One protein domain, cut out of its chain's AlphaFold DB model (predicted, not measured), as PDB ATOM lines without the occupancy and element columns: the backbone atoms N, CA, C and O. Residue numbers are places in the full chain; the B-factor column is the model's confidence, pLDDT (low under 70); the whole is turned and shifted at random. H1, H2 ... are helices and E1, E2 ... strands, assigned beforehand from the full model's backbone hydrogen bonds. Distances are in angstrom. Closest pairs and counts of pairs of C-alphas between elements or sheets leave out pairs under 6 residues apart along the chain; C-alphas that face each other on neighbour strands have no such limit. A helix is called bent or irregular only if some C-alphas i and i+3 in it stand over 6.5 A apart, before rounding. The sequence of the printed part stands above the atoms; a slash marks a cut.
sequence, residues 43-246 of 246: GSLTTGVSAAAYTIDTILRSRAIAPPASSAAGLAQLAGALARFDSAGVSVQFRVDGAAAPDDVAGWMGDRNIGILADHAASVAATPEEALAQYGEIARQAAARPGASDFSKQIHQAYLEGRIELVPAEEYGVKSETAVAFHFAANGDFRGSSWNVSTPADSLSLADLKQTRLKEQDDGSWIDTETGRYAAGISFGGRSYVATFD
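AT A GLANCE: This is residues 43 to 246 of the 246 residues of an uncharacterized protein of Hyphomonas hirschiana VP5 (UniProt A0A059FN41). Two lobes stand end to end: one holds the sheet E1 E3 E4, with H2 and H3 on one face and H1 grazing it beside E4; the other holds the sheet E2 E8 E7, between H4 and H5 on one face and H6 and H7 on the other, with the small hairpin E5 E6 at its far end. The printed part starts beside E7 in the second lobe and crosses to H1 in the first. Its 204 residues include seven named helices and eight named strands, in the order H1 H2 E1 H3 H4 H5 E2 H6 E3 E4 H7 E5 E6 E7 E8; E1 E3 E4 is mixed, the other two sheets antiparallel, the class mixed. It is only just compact, close to loose, with a radius of gyration of the C-alphas of 19.5 A and spans of 58 by 41 by 24 A.

HOW THE PARTS SIT: Start at residues 44 to 45, parallel to residues 233 to 234 of E7, residues 230 to 236. H1, residues 51 to 61, only grazes the sheet of E1, residues 90 to 96, E3, 177 to 184, and E4, 190 to 198; look at C-alphas 59 and 192, the closest of H1 and E4, 7.5 A apart. E1 and E3 are parallel, N 93 to O 180 being 2.8 A; E3 and E4 form a hairpin, N 181 to O 194 being 2.8 A. H2, residues 72 to 88, touches H3, residues 106 to 124, closest at C-alphas 74 and 111, 4.8 A. H4, residues 128 to 143, and H5, 150 to 160, form a helical hairpin, touching with residues 136 to 143 of H4 alone, closest at C-alphas 143 and 153, 4.7 A. Next come E2, residues 165 to 168, and H6, 169 to 172; E8, residues 239 to 245, has E2 on one side, N 167 to O 242 being 3.0 A, and E7 on the other, N 232 to O 243 being 2.9 A. H7, residues 206 to 212, is over E7, on the same face as H6 and opposite H4. E5, residues 214 to 216, and E6, 222 to 224, form a hairpin, N 215 to O 223 being 2.9 A. Every O i to N i+4 pair is within hydrogen-bond range in H1, H2, H4, H5 and H7, against 11 of 15 in H3; H6 is too short for one.

IN THESE COORDINATES: Find C-alpha 51 at (130.038, 157.271, 138.527), where H1 begins. H2 is 24.1 A long, H4 22.1 A, E3 23.3 A and E4 24.9 A. H3, 20.0 A, is irregular: C-alphas 108 and 111 are 9.6 A apart. E8 ends at C-alpha 245, (128.703, 156.944, 165.849).

THE WHOLE: The farthest C-alphas, those of Ala 69 and Asp 218, are 59.4 A apart. The printed part has no cut and no long link. Its mean pLDDT is 71.1; 56 residues are under 70, among them 43 to 69.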
ATOM      1  N   GLY A  43     134.993 165.593 157.285       35.66
ATOM      2  CA  GLY A  43     133.652 165.071 157.555       35.66
ATOM      3  C   GLY A  43     132.726 165.040 156.338       35.66
ATOM      4  O   GLY A  43     131.527 164.829 156.497       35.66
ATOM      5  N   SER A  44     133.230 165.295 155.128       33.81
ATOM      6  CA  SER A  44     132.515 165.155 153.866       33.81
ATOM      7  C   SER A  44     133.122 163.978 153.113       33.81
ATOM      8  O   SER A  44     134.192 164.046 152.508       33.81
ATOM      9  N   LEU A  45     132.417 162.855 153.135       38.84
ATOM     10  CA  LEU A  45     132.657 161.804 152.160       38.84
ATOM     11  C   LEU A  45     131.676 162.038 151.017       38.84
ATOM     12  O   LEU A  45     130.676 161.344 150.857       38.84
ATOM     13  N   THR A  46     131.987 163.043 150.197       34.47
ATOM     14  CA  THR A  46     131.379 163.162 148.868       34.47
ATOM     15  C   THR A  46     132.096 162.179 147.955       34.47
ATOM     16  O   THR A  46     132.852 162.550 147.057       34.47
ATOM     17  N   THR A  47     131.954 160.884 148.225       37.12
ATOM     18  CA  THR A  47     132.470 159.891 147.302       37.12
ATOM     19  C   THR A  47     131.602 159.883 146.065       37.12
ATOM     20  O   THR A  47     130.647 159.125 145.945       37.12
ATOM     21  N   GLY A  48     132.063 160.614 145.058       31.61
ATOM     22  CA  GLY A  48     132.045 160.082 143.710       31.61
ATOM     23  C   GLY A  48     132.940 158.841 143.638       31.61
ATOM     24  O   GLY A  48     133.906 158.859 142.877       31.61
ATOM     25  N   VAL A  49     132.660 157.774 144.418       31.25
ATOM     26  CA  VAL A  49     133.130 156.432 144.043       31.25
ATOM     27  C   VAL A  49     132.530 156.245 142.676       31.25
ATOM     28  O   VAL A  49     131.318 156.287 142.485       31.25
ATOM     29  N   SER A  50     133.429 156.291 141.715       33.91
ATOM     30  CA  SER A  50     133.172 156.962 140.466       33.91
ATOM     31  C   SER A  50     131.917 156.426 139.793       33.91
ATOM     32  O   SER A  50     131.918 155.314 139.260       33.91
ATOM     33  N   ALA A  51     130.919 157.304 139.676       34.50
ATOM     34  CA  ALA A  51     130.038 157.271 138.527       34.50
ATOM     35  C   ALA A  51     130.888 157.021 137.266       34.50
ATOM     36  O   ALA A  51     130.476 156.227 136.445       34.50
ATOM     37  N   ALA A  52     132.124 157.540 137.158       28.72
ATOM     38  CA  ALA A  52     133.031 157.289 136.033       28.72
ATOM     39  C   ALA A  52     133.490 155.824 135.804       28.72
ATOM     40  O   ALA A  52     133.474 155.411 134.651       28.72
ATOM     41  N   ALA A  53     133.847 154.997 136.799       26.97
ATOM     42  CA  ALA A  53     134.229 153.591 136.547       26.97
ATOM     43  C   ALA A  53     133.018 152.727 136.157       26.97
ATOM     44  O   ALA A  53     133.114 151.917 135.235       26.97
ATOM     45  N   TYR A  54     131.860 152.971 136.780       34.06
ATOM     46  CA  TYR A  54     130.586 152.355 136.385       34.06
ATOM     47  C   TYR A  54     130.117 152.844 135.004       34.06
ATOM     48  O   TYR A  54     129.657 152.059 134.177       34.06
ATOM     49  N   THR A  55     130.290 154.135 134.713       38.06
ATOM     50  CA  THR A  55     129.940 154.764 133.430       38.06
ATOM     51  C   THR A  55     130.835 154.246 132.309       38.06
ATOM     52  O   THR A  55     130.332 154.014 131.219       38.06
ATOM     53  N   ILE A  56     132.124 153.979 132.551       31.98
ATOM     54  CA  ILE A  56     133.028 153.414 131.536       31.98
ATOM     55  C   ILE A  56     132.630 151.977 131.170       31.98
ATOM     56  O   ILE A  56     132.531 151.694 129.979       31.98
ATOM     57  N   ASP A  57     132.330 151.088 132.127       34.19
ATOM     58  CA  ASP A  57     131.875 149.720 131.797       34.19
ATOM     59  C   ASP A  57     130.517 149.735 131.065       34.19
ATOM     60  O   ASP A  57     130.326 149.056 130.055       34.19
ATOM     61  N   THR A  58     129.607 150.617 131.485       43.38
ATOM     62  CA  THR A  58     128.295 150.819 130.847       43.38
ATOM     63  C   THR A  58     128.416 151.382 129.418       43.38
ATOM     64  O   THR A  58     127.745 150.909 128.500       43.38
ATOM     65  N   ILE A  59     129.316 152.350 129.193       38.69
ATOM     66  CA  ILE A  59     129.619 152.939 127.873       38.69
ATOM     67  C   ILE A  59     130.337 151.934 126.964       38.69
ATOM     68  O   ILE A  59     130.092 151.900 125.758       38.69
ATOM     69  N   LEU A  60     131.226 151.098 127.502       36.62
ATOM     70  CA  LEU A  60     131.906 150.066 126.715       36.62
ATOM     71  C   LEU A  60     130.931 148.955 126.298       36.62
ATOM     72  O   LEU A  60     131.027 148.443 125.180       36.62
ATOM     73  N   ARG A  61     129.923 148.653 127.128       42.53
ATOM     74  CA  ARG A  61     128.822 147.743 126.782       42.53
ATOM     75  C   ARG A  61     127.770 148.364 125.852       42.53
ATOM     76  O   ARG A  61     126.989 147.598 125.299       42.53
ATOM     77  N   SER A  62     127.722 149.674 125.600       44.94
ATOM     78  CA  SER A  62     126.676 150.281 124.747       44.94
ATOM     79  C   SER A  62     126.975 150.281 123.238       44.94
ATOM     80  O   SER A  62     126.114 150.639 122.442       44.94
ATOM     81  N   ARG A  63     128.170 149.854 122.798       45.25
ATOM     82  CA  ARG A  63     128.597 149.942 121.381       45.25
ATOM     83  C   ARG A  63     128.169 148.787 120.461       45.25
ATOM     84  O   ARG A  63     128.579 148.768 119.304       45.25
ATOM     85  N   ALA A  64     127.378 147.827 120.936       41.88
ATOM     86  CA  ALA A  64     126.902 146.707 120.121       41.88
ATOM     87  C   ALA A  64     125.385 146.803 119.911       41.88
ATOM     88  O   ALA A  64     124.628 146.696 120.874       41.88
ATOM     89  N   ILE A  65     124.978 146.984 118.651       47.62
ATOM     90  CA  ILE A  65     123.583 147.023 118.186       47.62
ATOM     91  C   ILE A  65     122.882 145.737 118.658       47.62
ATOM     92  O   ILE A  65     123.256 144.642 118.235       47.62
ATOM     93  N   ALA A  66     121.909 145.853 119.561       49.28
ATOM     94  CA  ALA A  66     121.136 144.730 120.095       49.28
ATOM     95  C   ALA A  66     119.661 144.859 119.665       49.28
ATOM     96  O   ALA A  66     119.184 145.978 119.488       49.28
ATOM     97  N   PRO A  67     118.948 143.740 119.436       50.31
ATOM     98  CA  PRO A  67     117.619 143.756 118.832       50.31
ATOM     99  C   PRO A  67     116.585 144.452 119.738       50.31
ATOM    100  O   PRO A  67     116.693 144.363 120.961       50.31
ATOM    101  N   PRO A  68     115.558 145.095 119.150       54.88
ATOM    102  CA  PRO A  68     114.651 146.005 119.856       54.88
ATOM    103  C   PRO A  68     113.653 145.308 120.794       54.88
ATOM    104  O   PRO A  68     112.971 145.974 121.560       54.88
ATOM    105  N   ALA A  69     113.531 143.978 120.751       63.94
ATOM    106  CA  ALA A  69     112.486 143.278 121.488       63.94
ATOM    107  C   ALA A  69     112.898 143.002 122.940       63.94
ATOM    108  O   ALA A  69     113.824 142.233 123.202       63.94
ATOM    109  N   SER A  70     112.163 143.594 123.877       72.44
ATOM    110  CA  SER A  70     112.250 143.256 125.297       72.44
ATOM    111  C   SER A  70     111.541 141.932 125.579       72.44
ATOM    112  O   SER A  70     110.416 141.703 125.125       72.44
ATOM    113  N   SER A  71     112.186 141.049 126.334       81.00
ATOM    114  CA  SER A  71     111.582 139.815 126.829       81.00
ATOM    115  C   SER A  71     110.732 140.086 128.071       81.00
ATOM    116  O   SER A  71     110.864 141.118 128.725       81.00
ATOM    117  N   ALA A  72     109.886 139.130 128.465       81.38
ATOM    118  CA  ALA A  72     109.158 139.223 129.735       81.38
ATOM    119  C   ALA A  72     110.104 139.375 130.948       81.38
ATOM    120  O   ALA A  72     109.763 140.063 131.908       81.38
ATOM    121  N   ALA A  73     111.299 138.773 130.891       81.62
ATOM    122  CA  ALA A  73     112.317 138.910 131.930       81.62
ATOM    123  C   ALA A  73     112.925 140.320 131.949       81.62
ATOM    124  O   ALA A  73     113.043 140.913 133.021       81.62
ATOM    125  N   GLY A  74     113.230 140.889 130.778       81.44
ATOM    126  CA  GLY A  74     113.639 142.287 130.665       81.44
ATOM    127  C   GLY A  74     112.560 143.229 131.190       81.44
ATOM    128  O   GLY A  74     112.829 144.067 132.040       81.44
ATOM    129  N   LEU A  75     111.299 143.056 130.793       82.19
ATOM    130  CA  LEU A  75     110.199 143.887 131.296       82.19
ATOM    131  C   LEU A  75     110.061 143.833 132.826       82.19
ATOM    132  O   LEU A  75     109.848 144.868 133.456       82.19
ATOM    133  N   ALA A  76     110.240 142.657 133.435       82.38
ATOM    134  CA  ALA A  76     110.260 142.520 134.889       82.38
ATOM    135  C   ALA A  76     111.449 143.263 135.527       82.38
ATOM    136  O   ALA A  76     111.286 143.926 136.552       82.38
ATOM    137  N   GLN A  77     112.631 143.207 134.907       81.81
ATOM    138  CA  GLN A  77     113.815 143.938 135.363       81.81
ATOM    139  C   GLN A  77     113.636 145.460 135.246       81.81
ATOM    140  O   GLN A  77     114.001 146.188 136.168       81.81
ATOM    141  N   LEU A  78     113.025 145.944 134.161       82.69
ATOM    142  CA  LEU A  78     112.683 147.356 133.990       82.69
ATOM    143  C   LEU A  78     111.692 147.817 135.065       82.69
ATOM    144  O   LEU A  78     111.914 148.850 135.691       82.69
ATOM    145  N   ALA A  79     110.637 147.038 135.318       83.38
ATOM    146  CA  ALA A  79     109.674 147.334 136.374       83.38
ATOM    147  C   ALA A  79     110.345 147.390 137.757       83.38
ATOM    148  O   ALA A  79     110.082 148.312 138.525       83.38
ATOM    149  N   GLY A  80     111.261 146.460 138.049       84.94
ATOM    150  CA  GLY A  80     112.054 146.474 139.281       84.94
ATOM    151  C   GLY A  80     112.946 147.713 139.407       84.94
ATOM    152  O   GLY A  80     112.993 148.332 140.468       84.94
ATOM    153  N   ALA A  81     113.611 148.120 138.324       81.62
ATOM    154  CA  ALA A  81     114.451 149.315 138.305       81.62
ATOM    155  C   ALA A  81     113.637 150.604 138.510       81.62
ATOM    156  O   ALA A  81     114.029 151.463 139.298       81.62
ATOM    157  N   LEU A  82     112.482 150.722 137.848       83.94
ATOM    158  CA  LEU A  82     111.570 151.858 138.009       83.94
ATOM    159  C   LEU A  82     110.973 151.918 139.419       83.94
ATOM    160  O   LEU A  82     110.977 152.985 140.021       83.94
ATOM    161  N   ALA A  83     110.536 150.784 139.977       83.44
ATOM    162  CA  ALA A  83     110.043 150.716 141.354       83.44
ATOM    163  C   ALA A  83     111.125 151.114 142.367       83.44
ATOM    164  O   ALA A  83     110.847 151.776 143.366       83.44
ATOM    165  N   ARG A  84     112.381 150.750 142.095       82.56
ATOM    166  CA  ARG A  84     113.517 151.148 142.919       82.56
ATOM    167  C   ARG A  84     113.763 152.655 142.861       82.56
ATOM    168  O   ARG A  84     113.915 153.261 143.917       82.56
ATOM    169  N   PHE A  85     113.748 153.263 141.675       80.25
ATOM    170  CA  PHE A  85     113.825 154.721 141.537       80.25
ATOM    171  C   PHE A  85     112.674 155.440 142.251       80.25
ATOM    172  O   PHE A  85     112.925 156.394 142.983       80.25
ATOM    173  N   ASP A  86     111.444 154.948 142.105       81.75
ATOM    174  CA  ASP A  86     110.258 155.505 142.764       81.75
ATOM    175  C   ASP A  86     110.380 155.444 144.295       81.75
ATOM    176  O   ASP A  86     110.300 156.468 144.971       81.75
ATOM    177  N   SER A  87     110.742 154.277 144.845       78.75
ATOM    178  CA  SER A  87     111.029 154.120 146.282       78.75
ATOM    179  C   SER A  87     112.187 155.002 146.762       78.75
ATOM    180  O   SER A  87     112.296 155.329 147.948       78.75
ATOM    181  N   ALA A  88     113.067 155.380 145.830       73.44
ATOM    182  CA  ALA A  88     114.195 156.241 146.098       73.44
ATOM    183  C   ALA A  88     113.840 157.738 146.095       73.44
ATOM    184  O   ALA A  88     114.657 158.540 146.553       73.44
ATOM    185  N   GLY A  89     112.645 158.112 145.618       74.31
ATOM    186  CA  GLY A  89     112.268 159.501 145.340       74.31
ATOM    187  C   GLY A  89     112.977 160.076 144.110       74.31
ATOM    188  O   GLY A  89     113.092 161.292 143.971       74.31
ATOM    189  N   VAL A  90     113.497 159.218 143.225       78.50
ATOM    190  CA  VAL A  90     114.245 159.621 142.032       78.50
ATOM    191  C   VAL A  90     113.295 159.742 140.846       78.50
ATOM    192  O   VAL A  90     112.704 158.763 140.394       78.50
ATOM    193  N   SER A  91     113.199 160.944 140.287       81.94
ATOM    194  CA  SER A  91     112.425 161.188 139.069       81.94
ATOM    195  C   SER A  91     113.166 160.654 137.845       81.94
ATOM    196  O   SER A  91     114.296 161.061 137.576       81.94
ATOM    197  N   VAL A  92     112.527 159.782 137.063       80.62
ATOM    198  CA  VAL A  92     113.127 159.185 135.858       80.62
ATOM    199  C   VAL A  92     112.485 159.753 134.601       80.62
ATOM    200  O   VAL A  92     111.264 159.802 134.477       80.62
ATOM    201  N   GLN A  93     113.315 160.161 133.643       81.69
ATOM    202  CA  GLN A  93     112.883 160.607 132.324       81.69
ATOM    203  C   GLN A  93     113.569 159.805 131.224       81.69
ATOM    204  O   GLN A  93     114.770 159.532 131.274       81.69
ATOM    205  N   PHE A  94     112.810 159.504 130.179       79.88
ATOM    206  CA  PHE A  94     113.311 158.863 128.971       79.88
ATOM    207  C   PHE A  94     113.274 159.843 127.814       79.88
ATOM    208  O   PHE A  94     112.270 160.531 127.610       79.88
ATOM    209  N   ARG A  95     114.372 159.916 127.060       78.00
ATOM    210  CA  ARG A  95     114.470 160.764 125.874       78.00
ATOM    211  C   ARG A  95     114.935 159.980 124.661       78.00
ATOM    212  O   ARG A  95     115.917 159.249 124.747       78.00
ATOM    213  N   VAL A  96     114.262 160.185 123.534       72.12
ATOM    214  CA  VAL A  96     114.609 159.620 122.224       72.12
ATOM    215  C   VAL A  96     114.860 160.778 121.266       72.12
ATOM    216  O   VAL A  96     113.992 161.630 121.096       72.12
ATOM    217  N   ASP A  97     116.065 160.857 120.699       73.19
ATOM    218  CA  ASP A  97     116.506 161.970 119.836       73.19
ATOM    219  C   ASP A  97     116.237 163.365 120.445       73.19
ATOM    220  O   ASP A  97     115.932 164.341 119.763       73.19
ATOM    221  N   GLY A  98     116.355 163.460 121.773       68.06
ATOM    222  CA  GLY A  98     116.139 164.695 122.532       68.06
ATOM    223  C   GLY A  98     114.674 165.031 122.837       68.06
ATOM    224  O   GLY A  98     114.436 165.960 123.609       68.06
ATOM    225  N   ALA A  99     113.705 164.277 122.316       72.50
ATOM    226  CA  ALA A  99     112.292 164.394 122.673       72.50
ATOM    227  C   ALA A  99     111.938 163.475 123.851       72.50
ATOM    228  O   ALA A  99     112.596 162.457 124.058       72.50
ATOM    229  N   ALA A 100     110.901 163.817 124.624       75.75
ATOM    230  CA  ALA A 100     110.351 162.902 125.625       75.75
ATOM    231  C   ALA A 100     109.877 161.612 124.938       75.75
ATOM    232  O   ALA A 100     109.226 161.670 123.894       75.75
ATOM    233  N   ALA A 101     110.245 160.462 125.499       67.88
ATOM    234  CA  ALA A 101     109.843 159.176 124.949       67.88
ATOM    235  C   ALA A 101     108.328 158.941 125.146       67.88
ATOM    236  O   ALA A 101     107.783 159.390 126.157       67.88
ATOM    237  N   PRO A 102     107.652 158.250 124.209       63.44
ATOM    238  CA  PRO A 102     106.267 157.806 124.385       63.44
ATOM    239  C   PRO A 102     106.132 156.792 125.536       63.44
ATOM    240  O   PRO A 102     107.108 156.148 125.911       63.44
ATOM    241  N   ASP A 103     104.916 156.626 126.071       54.91
ATOM    242  CA  ASP A 103     104.620 155.797 127.258       54.91
ATOM    243  C   ASP A 103     105.037 154.313 127.122       54.91
ATOM    244  O   ASP A 103     105.181 153.608 128.120       54.91
ATOM    245  N   ASP A 104     105.280 153.826 125.901       63.16
ATOM    246  CA  ASP A 104     105.673 152.449 125.580       63.16
ATOM    247  C   ASP A 104     107.199 152.228 125.497       63.16
ATOM    248  O   ASP A 104     107.663 151.297 124.834       63.16
ATOM    249  N   VAL A 105     107.982 153.045 126.218       61.88
ATOM    250  CA  VAL A 105     109.463 153.048 126.305       61.88
ATOM    251  C   VAL A 105     110.096 151.648 126.254       61.88
ATOM    252  O   VAL A 105     111.104 151.432 125.580       61.88
ATOM    253  N   ALA A 106     109.492 150.671 126.930       58.72
ATOM    254  CA  ALA A 106     110.015 149.318 127.054       58.72
ATOM    255  C   ALA A 106     110.111 148.544 125.725       58.72
ATOM    256  O   ALA A 106     110.975 147.678 125.598       58.72
ATOM    257  N   GLY A 107     109.266 148.841 124.733       57.94
ATOM    258  CA  GLY A 107     109.267 148.159 123.432       57.94
ATOM    259  C   GLY A 107     110.453 148.518 122.529       57.94
ATOM    260  O   GLY A 107     110.731 147.791 121.583       57.94
ATOM    261  N   TRP A 108     111.155 149.613 122.837       59.97
ATOM    262  CA  TRP A 108     112.244 150.174 122.025       59.97
ATOM    263  C   TRP A 108     113.624 149.981 122.666       59.97
ATOM    264  O   TRP A 108     114.644 150.082 121.989       59.97
ATOM    265  N   MET A 109     113.666 149.724 123.979       69.12
ATOM    266  CA  MET A 109     114.908 149.591 124.742       69.12
ATOM    267  C   MET A 109     115.607 148.248 124.493       69.12
ATOM    268  O   MET A 109     116.826 148.221 124.359       69.12
ATOM    269  N   GLY A 110     114.870 147.138 124.442       75.25
ATOM    270  CA  GLY A 110     115.456 145.796 124.468       75.25
ATOM    271  C   GLY A 110     116.155 145.461 125.801       75.25
ATOM    272  O   GLY A 110     116.570 146.335 126.569       75.25
ATOM    273  N   ASP A 111     116.334 144.165 126.072       76.38
ATOM    274  CA  ASP A 111     116.827 143.659 127.368       76.38
ATOM    275  C   ASP A 111     118.196 144.226 127.782       76.38
ATOM    276  O   ASP A 111     118.467 144.424 128.965       76.38
ATOM    277  N   ARG A 112     119.070 144.535 126.817       75.25
ATOM    278  CA  ARG A 112     120.408 145.078 127.103       75.25
ATOM    279  C   ARG A 112     120.345 146.479 127.711       75.25
ATOM    280  O   ARG A 112     121.036 146.747 128.692       75.25
ATOM    281  N   ASN A 113     119.534 147.366 127.135       74.69
ATOM    282  CA  ASN A 113     119.379 148.723 127.656       74.69
ATOM    283  C   ASN A 113     118.606 148.721 128.975       74.69
ATOM    284  O   ASN A 113     118.883 149.538 129.849       74.69
ATOM    285  N   ILE A 114     117.682 147.773 129.144       78.12
ATOM    286  CA  ILE A 114     117.036 147.527 130.432       78.12
ATOM    287  C   ILE A 114     118.070 147.126 131.491       78.12
ATOM    288  O   ILE A 114     118.033 147.658 132.598       78.12
ATOM    289  N   GLY A 115     119.019 146.249 131.154       76.50
ATOM    290  CA  GLY A 115     120.118 145.878 132.049       76.50
ATOM    291  C   GLY A 115     120.943 147.086 132.493       76.50
ATOM    292  O   GLY A 115     121.127 147.295 133.687       76.50
ATOM    293  N   ILE A 116     121.338 147.942 131.544       74.62
ATOM    294  CA  ILE A 116     122.042 149.206 131.828       74.62
ATOM    295  C   ILE A 116     121.248 150.084 132.804       74.62
ATOM    296  O   ILE A 116     121.809 150.676 133.725       74.62
ATOM    297  N   LEU A 117     119.935 150.174 132.607       76.25
ATOM    298  CA  LEU A 117     119.064 150.981 133.445       76.25
ATOM    299  C   LEU A 117     118.940 150.408 134.857       76.25
ATOM    300  O   LEU A 117     119.020 151.160 135.825       76.25
ATOM    301  N   ALA A 118     118.782 149.093 134.976       78.19
ATOM    302  CA  ALA A 118     118.729 148.406 136.259       78.19
ATOM    303  C   ALA A 118     120.036 148.557 137.047       78.19
ATOM    304  O   ALA A 118     119.995 148.849 138.242       78.19
ATOM    305  N   ASP A 119     121.183 148.460 136.374       74.06
ATOM    306  CA  ASP A 119     122.489 148.716 136.988       74.06
ATOM    307  C   ASP A 119     122.604 150.181 137.445       74.06
ATOM    308  O   ASP A 119     123.082 150.471 138.546       74.06
ATOM    309  N   HIS A 120     122.100 151.127 136.644       73.31
ATOM    310  CA  HIS A 120     122.063 152.539 137.025       73.31
ATOM    311  C   HIS A 120     121.122 152.801 138.211       73.31
ATOM    312  O   HIS A 120     121.446 153.612 139.076       73.31
ATOM    313  N   ALA A 121     119.996 152.090 138.298       73.75
ATOM    314  CA  ALA A 121     119.088 152.149 139.441       73.75
ATOM    315  C   ALA A 121     119.757 151.637 140.721       73.75
ATOM    316  O   ALA A 121     119.622 152.252 141.774       73.75
ATOM    317  N   ALA A 122     120.544 150.561 140.648       70.06
ATOM    318  CA  ALA A 122     121.319 150.099 141.798       70.06
ATOM    319  C   ALA A 122     122.323 151.162 142.280       70.06
ATOM    320  O   ALA A 122     122.494 151.354 143.483       70.06
ATOM    321  N   SER A 123     122.934 151.899 141.345       67.88
ATOM    322  CA  SER A 123     123.895 152.963 141.648       67.88
ATOM    323  C   SER A 123     123.258 154.243 142.195       67.88
ATOM    324  O   SER A 123     123.816 154.824 143.119       67.88
ATOM    325  N   VAL A 124     122.149 154.710 141.614       68.31
ATOM    326  CA  VAL A 124     121.541 156.030 141.894       68.31
ATOM    327  C   VAL A 124     120.355 155.944 142.857       68.31
ATOM    328  O   VAL A 124     119.857 156.961 143.313       68.31
ATOM    329  N   ALA A 125     119.907 154.741 143.190       72.56
ATOM    330  CA  ALA A 125     118.856 154.484 144.164       72.56
ATOM    331  C   ALA A 125     119.332 153.389 145.127       72.56
ATOM    332  O   ALA A 125     118.713 152.332 145.246       72.56
ATOM    333  N   ALA A 126     120.488 153.603 145.762       71.25
ATOM    334  CA  ALA A 126     121.016 152.689 146.771       71.25
ATOM    335  C   ALA A 126     120.074 152.638 147.987       71.25
ATOM    336  O   ALA A 126     119.587 153.664 148.471       71.25
ATOM    337  N   THR A 127     119.800 151.434 148.481       75.25
ATOM    338  CA  THR A 127     119.127 151.231 149.767       75.25
ATOM    339  C   THR A 127     120.047 151.678 150.909       75.25
ATOM    340  O   THR A 127     121.267 151.715 150.730       75.25
ATOM    341  N   PRO A 128     119.508 151.987 152.103       77.56
ATOM    342  CA  PRO A 128     120.335 152.301 153.270       77.56
ATOM    343  C   PRO A 128     121.374 151.214 153.590       77.56
ATOM    344  O   PRO A 128     122.502 151.530 153.953       77.56
ATOM    345  N   GLU A 129     121.023 149.943 153.393       81.88
ATOM    346  CA  GLU A 129     121.915 148.797 153.606       81.88
ATOM    347  C   GLU A 129     123.087 148.793 152.616       81.88
ATOM    348  O   GLU A 129     124.241 148.626 153.010       81.88
ATOM    349  N   GLU A 130     122.821 149.038 151.331       77.75
ATOM    350  CA  GLU A 130     123.880 149.146 150.320       77.75
ATOM    351  C   GLU A 130     124.730 150.406 150.521       77.75
ATOM    352  O   GLU A 130     125.944 150.354 150.326       77.75
ATOM    353  N   ALA A 131     124.128 151.522 150.944       75.25
ATOM    354  CA  ALA A 131     124.856 152.738 151.300       75.25
ATOM    355  C   ALA A 131     125.795 152.497 152.494       75.25
ATOM    356  O   ALA A 131     126.957 152.905 152.455       75.25
ATOM    357  N   LEU A 132     125.338 151.771 153.519       79.06
ATOM    358  CA  LEU A 132     126.150 151.391 154.677       79.06
ATOM    359  C   LEU A 132     127.296 150.454 154.277       79.06
ATOM    360  O   LEU A 132     128.429 150.653 154.712       79.06
ATOM    361  N   ALA A 133     127.037 149.478 153.406       79.12
ATOM    362  CA  ALA A 133     128.074 148.589 152.885       79.12
ATOM    363  C   ALA A 133     129.139 149.353 152.074       79.12
ATOM    364  O   ALA A 133     130.337 149.112 152.240       79.12
ATOM    365  N   GLN A 134     128.725 150.306 151.230       72.88
ATOM    366  CA  GLN A 134     129.649 151.164 150.478       72.88
ATOM    367  C   GLN A 134     130.469 152.063 151.408       72.88
ATOM    368  O   GLN A 134     131.688 152.167 151.240       72.88
ATOM    369  N   TYR A 135     129.834 152.658 152.420       75.38
ATOM    370  CA  TYR A 135     130.522 153.428 153.454       75.38
ATOM    371  C   TYR A 135     131.578 152.584 154.181       75.38
ATOM    372  O   TYR A 135     132.721 153.016 154.335       75.38
ATOM    373  N   GLY A 136     131.231 151.352 154.555       73.44
ATOM    374  CA  GLY A 136     132.149 150.406 155.184       73.44
ATOM    375  C   GLY A 136     133.364 150.065 154.328       73.44
ATOM    376  O   GLY A 136     134.484 150.008 154.838       73.44
ATOM    377  N   GLU A 137     133.174 149.888 153.020       75.56
ATOM    378  CA  GLU A 137     134.273 149.633 152.083       75.56
ATOM    379  C   GLU A 137     135.214 150.840 151.962       75.56
ATOM    380  O   GLU A 137     136.437 150.679 151.974       75.56
ATOM    381  N   ILE A 138     134.677 152.061 151.931       71.44
ATOM    382  CA  ILE A 138     135.489 153.286 151.954       71.44
ATOM    383  C   ILE A 138     136.248 153.413 153.275       71.44
ATOM    384  O   ILE A 138     137.448 153.697 153.263       71.44
ATOM    385  N   ALA A 139     135.588 153.162 154.408       72.06
ATOM    386  CA  ALA A 139     136.222 153.185 155.724       72.06
ATOM    387  C   ALA A 139     137.367 152.163 155.808       72.06
ATOM    388  O   ALA A 139     138.462 152.493 156.266       72.06
ATOM    389  N   ARG A 140     137.162 150.950 155.278       78.00
ATOM    390  CA  ARG A 140     138.191 149.904 155.181       78.00
ATOM    391  C   ARG A 140     139.386 150.366 154.351       78.00
ATOM    392  O   ARG A 140     140.530 150.214 154.778       78.00
ATOM    393  N   GLN A 141     139.138 150.932 153.170       74.12
ATOM    394  CA  GLN A 141     140.195 151.446 152.297       74.12
ATOM    395  C   GLN A 141     140.960 152.602 152.949       74.12
ATOM    396  O   GLN A 141     142.187 152.639 152.864       74.12
ATOM    397  N   ALA A 142     140.264 153.514 153.631       68.75
ATOM    398  CA  ALA A 142     140.878 154.622 154.356       68.75
ATOM    399  C   ALA A 142     141.770 154.127 155.507       68.75
ATOM    400  O   ALA A 142     142.905 154.584 155.632       68.75
ATOM    401  N   ALA A 143     141.302 153.155 156.294       70.56
ATOM    402  CA  ALA A 143     142.049 152.579 157.414       70.56
ATOM    403  C   ALA A 143     143.259 151.729 156.977       70.56
ATOM    404  O   ALA A 143     144.247 151.651 157.705       70.56
ATOM    405  N   ALA A 144     143.203 151.109 155.796       73.19
ATOM    406  CA  ALA A 144     144.273 150.257 155.269       73.19
ATOM    407  C   ALA A 144     145.444 151.031 154.630       73.19
ATOM    408  O   ALA A 144     146.455 150.427 154.263       73.19
ATOM    409  N   ARG A 145     145.328 152.355 154.458       70.06
ATOM    410  CA  ARG A 145     146.374 153.178 153.835       70.06
ATOM    411  C   ARG A 145     147.618 153.295 154.728       70.06
ATOM    412  O   ARG A 145     147.490 153.500 155.937       70.06
ATOM    413  N   PRO A 146     148.836 153.255 154.155       68.62
ATOM    414  CA  PRO A 146     150.041 153.641 154.883       68.62
ATOM    415  C   PRO A 146     149.899 155.073 155.419       68.62
ATOM    416  O   PRO A 146     149.614 155.989 154.653       68.62
ATOM    417  N   GLY A 147     150.068 155.264 156.729       71.44
ATOM    418  CA  GLY A 147     149.885 156.572 157.371       71.44
ATOM    419  C   GLY A 147     148.430 156.955 157.672       71.44
ATOM    420  O   GLY A 147     148.173 158.122 157.958       71.44
ATOM    421  N   ALA A 148     147.482 156.010 157.626       65.50
ATOM    422  CA  ALA A 148     146.106 156.258 158.052       65.50
ATOM    423  C   ALA A 148     146.053 156.819 159.485       65.50
ATOM    424  O   ALA A 148     146.705 156.288 160.395       65.50
ATOM    425  N   SER A 149     145.250 157.871 159.677       69.69
ATOM    426  CA  SER A 149     145.031 158.471 160.992       69.69
ATOM    427  C   SER A 149     144.330 157.486 161.925       69.69
ATOM    428  O   SER A 149     143.602 156.589 161.487       69.69
ATOM    429  N   ASP A 150     144.528 157.657 163.232       77.88
ATOM    430  CA  ASP A 150     143.832 156.831 164.222       77.88
ATOM    431  C   ASP A 150     142.317 157.025 164.147       77.88
ATOM    432  O   ASP A 150     141.566 156.066 164.304       77.88
ATOM    433  N   PHE A 151     141.875 158.221 163.760       74.88
ATOM    434  CA  PHE A 151     140.476 158.511 163.490       74.88
ATOM    435  C   PHE A 151     139.896 157.666 162.342       74.88
ATOM    436  O   PHE A 151     138.850 157.041 162.495       74.88
ATOM    437  N   SER A 152     140.598 157.538 161.207       71.81
ATOM    438  CA  SER A 152     140.143 156.673 160.106       71.81
ATOM    439  C   SER A 152     140.053 155.197 160.510       71.81
ATOM    440  O   SER A 152     139.156 154.487 160.053       71.81
ATOM    441  N   LYS A 153     140.944 154.728 161.392       79.50
ATOM    442  CA  LYS A 153     140.878 153.364 161.943       79.50
ATOM    443  C   LYS A 153     139.688 153.193 162.888       79.50
ATOM    444  O   LYS A 153     139.041 152.152 162.837       79.50
ATOM    445  N   GLN A 154     139.373 154.203 163.702       81.25
ATOM    446  CA  GLN A 154     138.205 154.196 164.590       81.25
ATOM    447  C   GLN A 154     136.890 154.121 163.809       81.25
ATOM    448  O   GLN A 154     136.043 153.310 164.164       81.25
ATOM    449  N   ILE A 155     136.750 154.872 162.709       80.19
ATOM    450  CA  ILE A 155     135.570 154.784 161.830       80.19
ATOM    451  C   ILE A 155     135.401 153.357 161.292       80.19
ATOM    452  O   ILE A 155     134.310 152.791 161.335       80.19
ATOM    453  N   HIS A 156     136.483 152.749 160.794       83.56
ATOM    454  CA  HIS A 156     136.415 151.383 160.277       83.56
ATOM    455  C   HIS A 156     136.069 150.366 161.372       83.56
ATOM    456  O   HIS A 156     135.253 149.474 161.144       83.56
ATOM    457  N   GLN A 157     136.638 150.522 162.568       88.12
ATOM    458  CA  GLN A 157     136.321 149.673 163.712       88.12
ATOM    459  C   GLN A 157     134.854 149.825 164.142       88.12
ATOM    460  O   GLN A 157     134.178 148.820 164.343       88.12
ATOM    461  N   ALA A 158     134.333 151.053 164.198       84.88
ATOM    462  CA  ALA A 158     132.924 151.321 164.480       84.88
ATOM    463  C   ALA A 158     132.001 150.670 163.436       84.88
ATOM    464  O   ALA A 158     130.965 150.119 163.799       84.88
ATOM    465  N   TYR A 159     132.390 150.657 162.154       86.38
ATOM    466  CA  TYR A 159     131.656 149.926 161.117       86.38
ATOM    467  C   TYR A 159     131.641 148.411 161.378       86.38
ATOM    468  O   TYR A 159     130.576 147.800 161.340       86.38
ATOM    469  N   LEU A 160     132.795 147.802 161.682       89.31
ATOM    470  CA  LEU A 160     132.889 146.361 161.971       89.31
ATOM    471  C   LEU A 160     132.088 145.950 163.215       89.31
ATOM    472  O   LEU A 160     131.577 144.833 163.280       89.31
ATOM    473  N   GLU A 161     131.972 146.849 164.188       92.25
ATOM    474  CA  GLU A 161     131.192 146.666 165.416       92.25
ATOM    475  C   GLU A 161     129.696 146.968 165.236       92.25
ATOM    476  O   GLU A 161     128.924 146.783 166.173       92.25
ATOM    477  N   GLY A 162     129.272 147.436 164.055       88.06
ATOM    478  CA  GLY A 162     127.884 147.820 163.790       88.06
ATOM    479  C   GLY A 162     127.436 149.083 164.532       88.06
ATOM    480  O   GLY A 162     126.246 149.251 164.776       88.06
ATOM    481  N   ARG A 163     128.375 149.961 164.911       89.88
ATOM    482  CA  ARG A 163     128.112 151.230 165.618       89.88
ATOM    483  C   ARG A 163     127.888 152.425 164.691       89.88
ATOM    484  O   ARG A 163     127.557 153.499 165.178       89.88
ATOM    485  N   ILE A 164     128.100 152.252 163.386       85.88
ATOM    486  CA  ILE A 164     127.817 153.286 162.386       85.88
ATOM    487  C   ILE A 164     126.338 153.247 162.028       85.88
ATOM    488  O   ILE A 164     125.838 152.242 161.521       85.88
ATOM    489  N   GLU A 165     125.675 154.379 162.205       88.19
ATOM    490  CA  GLU A 165     124.313 154.613 161.742       88.19
ATOM    491  C   GLU A 165     124.334 155.555 160.539       88.19
ATOM    492  O   GLU A 165     125.058 156.549 160.531       88.19
ATOM    493  N   LEU A 166     123.533 155.251 159.513       84.00
ATOM    494  CA  LEU A 166     123.276 156.175 158.410       84.00
ATOM    495  C   LEU A 166     121.877 156.750 158.559       84.00
ATOM    496  O   LEU A 166     120.886 156.093 158.239       84.00
ATOM    497  N   VAL A 167     121.807 157.993 159.014       84.88
ATOM    498  CA  VAL A 167     120.544 158.712 159.156       84.88
ATOM    499  C   VAL A 167     120.276 159.484 157.859       84.88
ATOM    500  O   VAL A 167     121.162 160.215 157.404       84.88
ATOM    501  N   PRO A 168     119.104 159.343 157.214       83.75
ATOM    502  CA  PRO A 168     118.748 160.162 156.059       83.75
ATOM    503  C   PRO A 168     118.895 161.653 156.379       83.75
ATOM    504  O   PRO A 168     118.391 162.131 157.393       83.75
ATOM    505  N   ALA A 169     119.554 162.420 155.506       79.69
ATOM    506  CA  ALA A 169     119.763 163.851 155.745       79.69
ATOM    507  C   ALA A 169     118.431 164.635 155.807       79.69
ATOM    508  O   ALA A 169     118.363 165.708 156.406       79.69
ATOM    509  N   GLU A 170     117.352 164.064 155.264       81.44
ATOM    510  CA  GLU A 170     115.987 164.585 155.380       81.44
ATOM    511  C   GLU A 170     115.514 164.708 156.834       81.44
ATOM    512  O   GLU A 170     114.808 165.664 157.155       81.44
ATOM    513  N   GLU A 171     115.957 163.822 157.735       84.75
ATOM    514  CA  GLU A 171     115.661 163.916 159.176       84.75
ATOM    515  C   GLU A 171     116.328 165.137 159.827       84.75
ATOM    516  O   GLU A 171     115.872 165.651 160.848       84.75
ATOM    517  N   TYR A 172     117.374 165.662 159.187       76.56
ATOM    518  CA  TYR A 172     118.044 166.907 159.549       76.56
ATOM    519  C   TYR A 172     117.481 168.127 158.799       76.56
ATOM    520  O   TYR A 172     118.029 169.224 158.907       76.56
ATOM    521  N   GLY A 173     116.395 167.962 158.034       80.12
ATOM    522  CA  GLY A 173     115.775 169.013 157.221       80.12
ATOM    523  C   GLY A 173     116.430 169.232 155.853       80.12
ATOM    524  O   GLY A 173     116.025 170.147 155.126       80.12
ATOM    525  N   VAL A 174     117.413 168.399 155.485       78.94
ATOM    526  CA  VAL A 174     118.098 168.461 154.190       78.94
ATOM    527  C   VAL A 174     117.364 167.608 153.168       78.94
ATOM    528  O   VAL A 174     117.434 166.383 153.194       78.94
ATOM    529  N   LYS A 175     116.683 168.255 152.228       78.44
ATOM    530  CA  LYS A 175     115.952 167.607 151.142       78.44
ATOM    531  C   LYS A 175     116.757 167.689 149.859       78.44
ATOM    532  O   LYS A 175     117.380 168.703 149.546       78.44
ATOM    533  N   SER A 176     116.733 166.597 149.113       72.69
ATOM    534  CA  SER A 176     117.376 166.485 147.809       72.69
ATOM    535  C   SER A 176     116.339 165.981 146.818       72.69
ATOM    536  O   SER A 176     115.668 164.990 147.077       72.69
ATOM    537  N   GLU A 177     116.214 166.650 145.683       77.69
ATOM    538  CA  GLU A 177     115.442 166.166 144.547       77.69
ATOM    539  C   GLU A 177     116.417 165.617 143.517       77.69
ATOM    540  O   GLU A 177     117.238 166.355 142.967       77.69
ATOM    541  N   THR A 178     116.331 164.316 143.256       77.25
ATOM    542  CA  THR A 178     117.195 163.654 142.281       77.25
ATOM    543  C   THR A 178     116.397 163.327 141.032       77.25
ATOM    544  O   THR A 178     115.364 162.660 141.085       77.25
ATOM    545  N   ALA A 179     116.895 163.780 139.886       77.31
ATOM    546  CA  ALA A 179     116.327 163.483 138.582       77.31
ATOM    547  C   ALA A 179     117.371 162.815 137.687       77.31
ATOM    548  O   ALA A 179     118.496 163.300 137.555       77.31
ATOM    549  N   VAL A 180     116.984 161.727 137.028       77.38
ATOM    550  CA  VAL A 180     117.800 161.004 136.051       77.38
ATOM    551  C   VAL A 180     117.095 161.030 134.703       77.38
ATOM    552  O   VAL A 180     115.919 160.693 134.594       77.38
ATOM    553  N   ALA A 181     117.825 161.400 133.656       78.69
ATOM    554  CA  ALA A 181     117.371 161.300 132.279       78.69
ATOM    555  C   ALA A 181     118.245 160.311 131.503       78.69
ATOM    556  O   ALA A 181     119.468 160.466 131.454       78.69
ATOM    557  N   PHE A 182     117.616 159.324 130.873       77.50
ATOM    558  CA  PHE A 182     118.259 158.375 129.966       77.50
ATOM    559  C   PHE A 182     118.004 158.789 128.519       77.50
ATOM    560  O   PHE A 182     116.866 159.076 128.140       77.50
ATOM    561  N   HIS A 183     119.061 158.814 127.713       78.06
ATOM    562  CA  HIS A 183     119.027 159.289 126.334       78.06
ATOM    563  C   HIS A 183     119.257 158.128 125.375       78.06
ATOM    564  O   HIS A 183     120.227 157.381 125.512       78.06
ATOM    565  N   PHE A 184     118.395 158.017 124.374       75.25
ATOM    566  CA  PHE A 184     118.438 157.021 123.312       75.25
ATOM    567  C   PHE A 184     118.401 157.713 121.947       75.25
ATOM    568  O   PHE A 184     117.868 158.817 121.816       75.25
ATOM    569  N   ALA A 185     118.965 157.079 120.922       74.94
ATOM    570  CA  ALA A 185     118.685 157.464 119.540       74.94
ATOM    571  C   ALA A 185     117.384 156.824 119.038       74.94
ATOM    572  O   ALA A 185     116.937 155.825 119.599       74.94
ATOM    573  N   ALA A 186     116.813 157.339 117.943       74.25
ATOM    574  CA  ALA A 186     115.619 156.755 117.310       74.25
ATOM    575  C   ALA A 186     115.755 155.271 116.933       74.25
ATOM    576  O   ALA A 186     114.753 154.574 116.817       74.25
ATOM    577  N   ASN A 187     116.979 154.773 116.743       71.50
ATOM    578  CA  ASN A 187     117.233 153.358 116.473       71.50
ATOM    579  C   ASN A 187     117.296 152.479 117.741       71.50
ATOM    580  O   ASN A 187     117.607 151.298 117.624       71.50
ATOM    581  N   GLY A 188     117.039 153.041 118.927       68.12
ATOM    582  CA  GLY A 188     117.103 152.340 120.213       68.12
ATOM    583  C   GLY A 188     118.493 152.321 120.860       68.12
ATOM    584  O   GLY A 188     118.644 151.795 121.962       68.12
ATOM    585  N   ASP A 189     119.519 152.909 120.235       74.25
ATOM    586  CA  ASP A 189     120.868 152.922 120.812       74.25
ATOM    587  C   ASP A 189     120.937 153.822 122.052       74.25
ATOM    588  O   ASP A 189     120.595 155.006 121.985       74.25
ATOM    589  N   PHE A 190     121.470 153.303 123.160       74.50
ATOM    590  CA  PHE A 190     121.727 154.096 124.361       74.50
ATOM    591  C   PHE A 190     122.846 155.123 124.129       74.50
ATOM    592  O   PHE A 190     123.977 154.781 123.773       74.50
ATOM    593  N   ARG A 191     122.534 156.402 124.354       71.62
ATOM    594  CA  ARG A 191     123.438 157.550 124.171       71.62
ATOM    595  C   ARG A 191     124.066 158.042 125.468       71.62
ATOM    596  O   ARG A 191     125.040 158.789 125.409       71.62
ATOM    597  N   GLY A 192     123.550 157.607 126.611       70.81
ATOM    598  CA  GLY A 192     124.058 157.963 127.931       70.81
ATOM    599  C   GLY A 192     122.943 158.365 128.887       70.81
ATOM    600  O   GLY A 192     121.770 158.432 128.516       70.81
ATOM    601  N   SER A 193     123.319 158.648 130.128       72.44
ATOM    602  CA  SER A 193     122.433 159.233 131.126       72.44
ATOM    603  C   SER A 193     122.990 160.562 131.623       72.44
ATOM    604  O   SER A 193     124.191 160.828 131.573       72.44
ATOM    605  N   SER A 194     122.091 161.419 132.084       69.06
ATOM    606  CA  SER A 194     122.411 162.637 132.818       69.06
ATOM    607  C   SER A 194     121.620 162.627 134.111       69.06
ATOM    608  O   SER A 194     120.450 162.249 134.101       69.06
ATOM    609  N   TRP A 195     122.224 163.085 135.195       67.31
ATOM    610  CA  TRP A 195     121.571 163.176 136.491       67.31
ATOM    611  C   TRP A 195     121.758 164.578 137.060       67.31
ATOM    612  O   TRP A 195     122.750 165.248 136.762       67.31
ATOM    613  N   ASN A 196     120.778 165.026 137.831       69.50
ATOM    614  CA  ASN A 196     120.812 166.284 138.554       69.50
ATOM    615  C   ASN A 196     120.303 166.043 139.974       69.50
ATOM    616  O   ASN A 196     119.317 165.330 140.155       69.50
ATOM    617  N   VAL A 197     120.974 166.654 140.943       71.06
ATOM    618  CA  VAL A 197     120.538 166.718 142.334       71.06
ATOM    619  C   VAL A 197     120.322 168.190 142.650       71.06
ATOM    620  O   VAL A 197     121.264 168.981 142.589       71.06
ATOM    621  N   SER A 198     119.087 168.566 142.956       70.19
ATOM    622  CA  SER A 198     118.729 169.922 143.371       70.19
ATOM    623  C   SER A 198     118.271 169.946 144.820       70.19
ATOM    624  O   SER A 198     117.622 169.022 145.298       70.19
ATOM    625  N   THR A 199     118.587 171.028 145.524       70.62
ATOM    626  CA  THR A 199     118.031 171.310 146.851       70.62
ATOM    627  C   THR A 199     116.844 172.257 146.669       70.62
ATOM    628  O   THR A 199     117.022 173.309 146.044       70.62
ATOM    629  N   PRO A 200     115.640 171.911 147.163       76.81
ATOM    630  CA  PRO A 200     114.501 172.825 147.159       76.81
ATOM    631  C   PRO A 200     114.856 174.152 147.837       76.81
ATOM    632  O   PRO A 200     115.605 174.174 148.811       76.81
ATOM    633  N   ALA A 201     114.319 175.266 147.335       74.94
ATOM    634  CA  ALA A 201     114.671 176.602 147.829       74.94
ATOM    635  C   ALA A 201     114.319 176.829 149.314       74.94
ATOM    636  O   ALA A 201     114.889 177.706 149.956       74.94
ATOM    637  N   ASP A 202     113.375 176.058 149.846       76.69
ATOM    638  CA  ASP A 202     112.913 176.062 151.234       76.69
ATOM    639  C   ASP A 202     113.587 174.986 152.107       76.69
ATOM    640  O   ASP A 202     113.175 174.770 153.247       76.69
ATOM    641  N   SER A 203     114.620 174.307 151.597       78.00
ATOM    642  CA  SER A 203     115.327 173.243 152.307       78.00
ATOM    643  C   SER A 203     116.739 173.649 152.728       78.00
ATOM    644  O   SER A 203     117.439 174.363 152.014       78.00
ATOM    645  N   LEU A 204     117.167 173.145 153.891       74.38
ATOM    646  CA  LEU A 204     118.565 173.207 154.315       74.38
ATOM    647  C   LEU A 204     119.433 172.420 153.329       74.38
ATOM    648  O   LEU A 204     119.103 171.294 152.965       74.38
ATOM    649  N   SER A 205     120.572 172.965 152.923       72.25
ATOM    650  CA  SER A 205     121.593 172.179 152.229       72.25
ATOM    651  C   SER A 205     122.471 171.408 153.228       72.25
ATOM    652  O   SER A 205     122.540 171.745 154.412       72.25
ATOM    653  N   LEU A 206     123.222 170.400 152.758       68.12
ATOM    654  CA  LEU A 206     124.269 169.760 153.577       68.12
ATOM    655  C   LEU A 206     125.309 170.778 154.080       68.12
ATOM    656  O   LEU A 206     125.858 170.611 155.169       68.12
ATOM    657  N   ALA A 207     125.581 171.831 153.303       71.25
ATOM    658  CA  ALA A 207     126.485 172.900 153.710       71.25
ATOM    659  C   ALA A 207     125.895 173.730 154.863       71.25
ATOM    660  O   ALA A 207     126.611 174.037 155.814       71.25
ATOM    661  N   ASP A 208     124.591 174.020 154.826       74.88
ATOM    662  CA  ASP A 208     123.902 174.726 155.912       74.88
ATOM    663  C   ASP A 208     123.857 173.874 157.180       74.88
ATOM    664  O   ASP A 208     124.093 174.380 158.278       74.88
ATOM    665  N   LEU A 209     123.637 172.562 157.046       74.44
ATOM    666  CA  LEU A 209     123.675 171.634 158.177       74.44
ATOM    667  C   LEU A 209     125.047 171.641 158.865       74.44
ATOM    668  O   LEU A 209     125.124 171.733 160.094       74.44
ATOM    669  N   LYS A 210     126.130 171.621 158.073       73.88
ATOM    670  CA  LYS A 210     127.503 171.746 158.585       73.88
ATOM    671  C   LYS A 210     127.726 173.044 159.357       73.88
ATOM    672  O   LYS A 210     128.460 173.036 160.331       73.88
ATOM    673  N   GLN A 211     127.107 174.146 158.942       72.94
ATOM    674  CA  GLN A 211     127.293 175.451 159.587       72.94
ATOM    675  C   GLN A 211     126.402 175.673 160.815       72.94
ATOM    676  O   GLN A 211     126.714 176.524 161.645       72.94
ATOM    677  N   THR A 212     125.286 174.952 160.922       74.81
ATOM    678  CA  THR A 212     124.245 175.228 161.927       74.81
ATOM    679  C   THR A 212     124.168 174.192 163.040       74.81
ATOM    680  O   THR A 212     123.894 174.563 164.180       74.81
ATOM    681  N   ARG A 213     124.405 172.909 162.737       79.31
ATOM    682  CA  ARG A 213     124.220 171.797 163.686       79.31
ATOM    683  C   ARG A 213     125.489 171.004 163.950       79.31
ATOM    684  O   ARG A 213     125.606 170.401 165.016       79.31
ATOM    685  N   LEU A 214     126.431 171.011 163.010       82.00
ATOM    686  CA  LEU A 214     127.694 170.301 163.162       82.00
ATOM    687  C   LEU A 214     128.802 171.248 163.629       82.00
ATOM    688  O   LEU A 214     128.857 172.409 163.230       82.00
ATOM    689  N   LYS A 215     129.705 170.747 164.471       82.19
ATOM    690  CA  LYS A 215     130.875 171.492 164.947       82.19
ATOM    691  C   LYS A 215     132.162 170.759 164.592       82.19
ATOM    692  O   LYS A 215     132.376 169.640 165.056       82.19
ATOM    693  N   GLU A 216     133.030 171.421 163.833       79.81
ATOM    694  CA  GLU A 216     134.378 170.931 163.541       79.81
ATOM    695  C   GLU A 216     135.219 170.875 164.830       79.81
ATOM    696  O   GLU A 216     135.193 171.800 165.649       79.81
ATOM    697  N   GLN A 217     135.922 169.765 165.023       73.88
ATOM    698  CA  GLN A 217     136.866 169.525 166.111       73.88
ATOM    699  C   GLN A 217     138.296 169.832 165.653       73.88
ATOM    700  O   GLN A 217     138.579 169.939 164.460       73.88
ATOM    701  N   ASP A 218     139.230 169.923 166.600       66.88
ATOM    702  CA  ASP A 218     140.640 170.233 166.311       66.88
ATOM    703  C   ASP A 218     141.309 169.207 165.375       66.88
ATOM    704  O   ASP A 218     142.259 169.530 164.655       66.88
ATOM    705  N   ASP A 219     140.803 167.972 165.358       58.50
ATOM    706  CA  ASP A 219     141.256 166.887 164.484       58.50
ATOM    707  C   ASP A 219     140.593 166.886 163.089       58.50
ATOM    708  O   ASP A 219     140.923 166.044 162.249       58.50
ATOM    709  N   GLY A 220     139.707 167.852 162.813       64.12
ATOM    710  CA  GLY A 220     138.953 167.999 161.565       64.12
ATOM    711  C   GLY A 220     137.676 167.156 161.488       64.12
ATOM    712  O   GLY A 220     136.927 167.272 160.516       64.12
ATOM    713  N   SER A 221     137.402 166.317 162.492       69.56
ATOM    714  CA  SER A 221     136.128 165.605 162.595       69.56
ATOM    715  C   SER A 221     134.984 166.572 162.897       69.56
ATOM    716  O   SER A 221     135.194 167.693 163.357       69.56
ATOM    717  N   TRP A 222     133.754 166.146 162.634       76.56
ATOM    718  CA  TRP A 222     132.565 166.931 162.941       76.56
ATOM    719  C   TRP A 222     131.723 166.178 163.957       76.56
ATOM    720  O   TRP A 222     131.571 164.960 163.853       76.56
ATOM    721  N   ILE A 223     131.177 166.902 164.929       83.06
ATOM    722  CA  ILE A 223     130.217 166.364 165.897       83.06
ATOM    723  C   ILE A 223     128.858 167.014 165.684       83.06
ATOM    724  O   ILE A 223     128.780 168.214 165.414       83.06
ATOM    725  N   ASP A 224     127.791 166.243 165.834       84.69
ATOM    726  CA  ASP A 224     126.451 166.796 165.983       84.69
ATOM    727  C   ASP A 224     126.346 167.439 167.371       84.69
ATOM    728  O   ASP A 224     126.546 166.790 168.399       84.69
ATOM    729  N   THR A 225     126.076 168.743 167.408       83.88
ATOM    730  CA  THR A 225     126.055 169.521 168.656       83.88
ATOM    731  C   THR A 225     124.908 169.143 169.591       83.88
ATOM    732  O   THR A 225     124.985 169.445 170.783       83.88
ATOM    733  N   GLU A 226     123.868 168.475 169.088       84.88
ATOM    734  CA  GLU A 226     122.728 168.028 169.890       84.88
ATOM    735  C   GLU A 226     122.981 166.664 170.535       84.88
ATOM    736  O   GLU A 226     122.670 166.464 171.709       84.88
ATOM    737  N   THR A 227     123.558 165.730 169.778       83.88
ATOM    738  CA  THR A 227     123.760 164.347 170.238       83.88
ATOM    739  C   THR A 227     125.149 164.107 170.825       83.88
ATOM    740  O   THR A 227     125.344 163.136 171.551       83.88
ATOM    741  N   GLY A 228     126.122 164.972 170.526       84.12
ATOM    742  CA  GLY A 228     127.526 164.800 170.906       84.12
ATOM    743  C   GLY A 228     128.254 163.700 170.128       84.12
ATOM    744  O   GLY A 228     129.431 163.465 170.388       84.12
ATOM    745  N   ARG A 229     127.571 163.039 169.186       85.56
ATOM    746  CA  ARG A 229     128.116 161.954 168.363       85.56
ATOM    747  C   ARG A 229     128.917 162.526 167.206       85.56
ATOM    748  O   ARG A 229     128.649 163.639 166.743       85.56
ATOM    749  N   TYR A 230     129.860 161.744 166.693       82.69
ATOM    750  CA  TYR A 230     130.454 162.048 165.398       82.69
ATOM    751  C   TYR A 230     129.360 162.151 164.331       82.69
ATOM    752  O   TYR A 230     128.381 161.407 164.363       82.69
ATOM    753  N   ALA A 231     129.549 163.052 163.371       81.19
ATOM    754  CA  ALA A 231     128.668 163.234 162.234       81.19
ATOM    755  C   ALA A 231     129.483 163.492 160.963       81.19
ATOM    756  O   ALA A 231     130.334 164.375 160.928       81.19
ATOM    757  N   ALA A 232     129.190 162.773 159.883       75.38
ATOM    758  CA  ALA A 232     129.743 163.064 158.564       75.38
ATOM    759  C   ALA A 232     128.657 163.059 157.495       75.38
ATOM    760  O   ALA A 232     127.894 162.104 157.371       75.38
ATOM    761  N   GLY A 233     128.624 164.119 156.691       70.50
ATOM    762  CA  GLY A 233     127.773 164.172 155.511       70.50
ATOM    763  C   GLY A 233     128.315 163.224 154.447       70.50
ATOM    764  O   GLY A 233     129.482 163.324 154.054       70.50
ATOM    765  N   ILE A 234     127.468 162.316 153.981       71.12
ATOM    766  CA  ILE A 234     127.778 161.372 152.909       71.12
ATOM    767  C   ILE A 234     126.678 161.422 151.854       71.12
ATOM    768  O   ILE A 234     125.508 161.643 152.164       71.12
ATOM    769  N   SER A 235     127.044 161.177 150.602       68.31
ATOM    770  CA  SER A 235     126.068 161.028 149.527       68.31
ATOM    771  C   SER A 235     126.312 159.716 148.797       68.31
ATOM    772  O   SER A 235     127.373 159.517 148.208       68.31
ATOM    773  N   PHE A 236     125.315 158.836 148.831       68.00
ATOM    774  CA  PHE A 236     125.305 157.563 148.116       68.00
ATOM    775  C   PHE A 236     124.041 157.476 147.285       68.00
ATOM    776  O   PHE A 236     122.951 157.712 147.795       68.00
ATOM    777  N   GLY A 237     124.203 157.148 146.004       59.19
ATOM    778  CA  GLY A 237     123.103 156.917 145.074       59.19
ATOM    779  C   GLY A 237     121.976 157.937 145.166       59.19
ATOM    780  O   GLY A 237     120.914 157.627 145.694       59.19
ATOM    781  N   GLY A 238     122.229 159.161 144.688       65.31
ATOM    782  CA  GLY A 238     121.219 160.224 144.611       65.31
ATOM    783  C   GLY A 238     120.669 160.712 145.957       65.31
ATOM    784  O   GLY A 238     119.827 161.606 145.970       65.31
ATOM    785  N   ARG A 239     121.118 160.145 147.081       70.88
ATOM    786  CA  ARG A 239     120.624 160.428 148.424       70.88
ATOM    787  C   ARG A 239     121.747 160.919 149.315       70.88
ATOM    788  O   ARG A 239     122.904 160.518 149.173       70.88
ATOM    789  N   SER A 240     121.376 161.782 150.247       76.75
ATOM    790  CA  SER A 240     122.272 162.322 151.259       76.75
ATOM    791  C   SER A 240     121.952 161.693 152.608       76.75
ATOM    792  O   SER A 240     120.786 161.579 152.986       76.75
ATOM    793  N   TYR A 241     122.989 161.314 153.343       77.94
ATOM    794  CA  TYR A 241     122.902 160.778 154.695       77.94
ATOM    795  C   TYR A 241     123.882 161.513 155.609       77.94
ATOM    796  O   TYR A 241     124.843 162.142 155.155       77.94
ATOM    797  N   VAL A 242     123.652 161.387 156.906       79.69
ATOM    798  CA  VAL A 242     124.605 161.724 157.955       79.69
ATOM    799  C   VAL A 242     125.025 160.414 158.613       79.69
ATOM    800  O   VAL A 242     124.199 159.716 159.199       79.69
ATOM    801  N   ALA A 243     126.300 160.058 158.473       82.06
ATOM    802  CA  ALA A 243     126.895 158.941 159.193       82.06
ATOM    803  C   ALA A 243     127.195 159.371 160.630       82.06
ATOM    804  O   ALA A 243     127.876 160.382 160.814       82.06
ATOM    805  N   THR A 244     126.732 158.612 161.622       84.12
ATOM    806  CA  THR A 244     126.957 158.906 163.044       84.12
ATOM    807  C   THR A 244     127.482 157.696 163.814       84.12
ATOM    808  O   THR A 244     127.195 156.554 163.452       84.12
ATOM    809  N   PHE A 245     128.300 157.941 164.845       83.44
ATOM    810  CA  PHE A 245     128.703 156.944 165.849       83.44
ATOM    811  C   PHE A 245     129.273 157.608 167.114       83.44
ATOM    812  O   PHE A 245     129.609 158.796 167.099       83.44
ATOM    813  N   ASP A 246     129.360 156.818 168.188       78.69
ATOM    814  CA  ASP A 246     129.871 157.215 169.511       78.69
ATOM    815  C   ASP A 246     131.399 157.108 169.641       78.69
ATOM    816  O   ASP A 246     131.970 156.066 169.217       78.69
TER     817      ASP A 246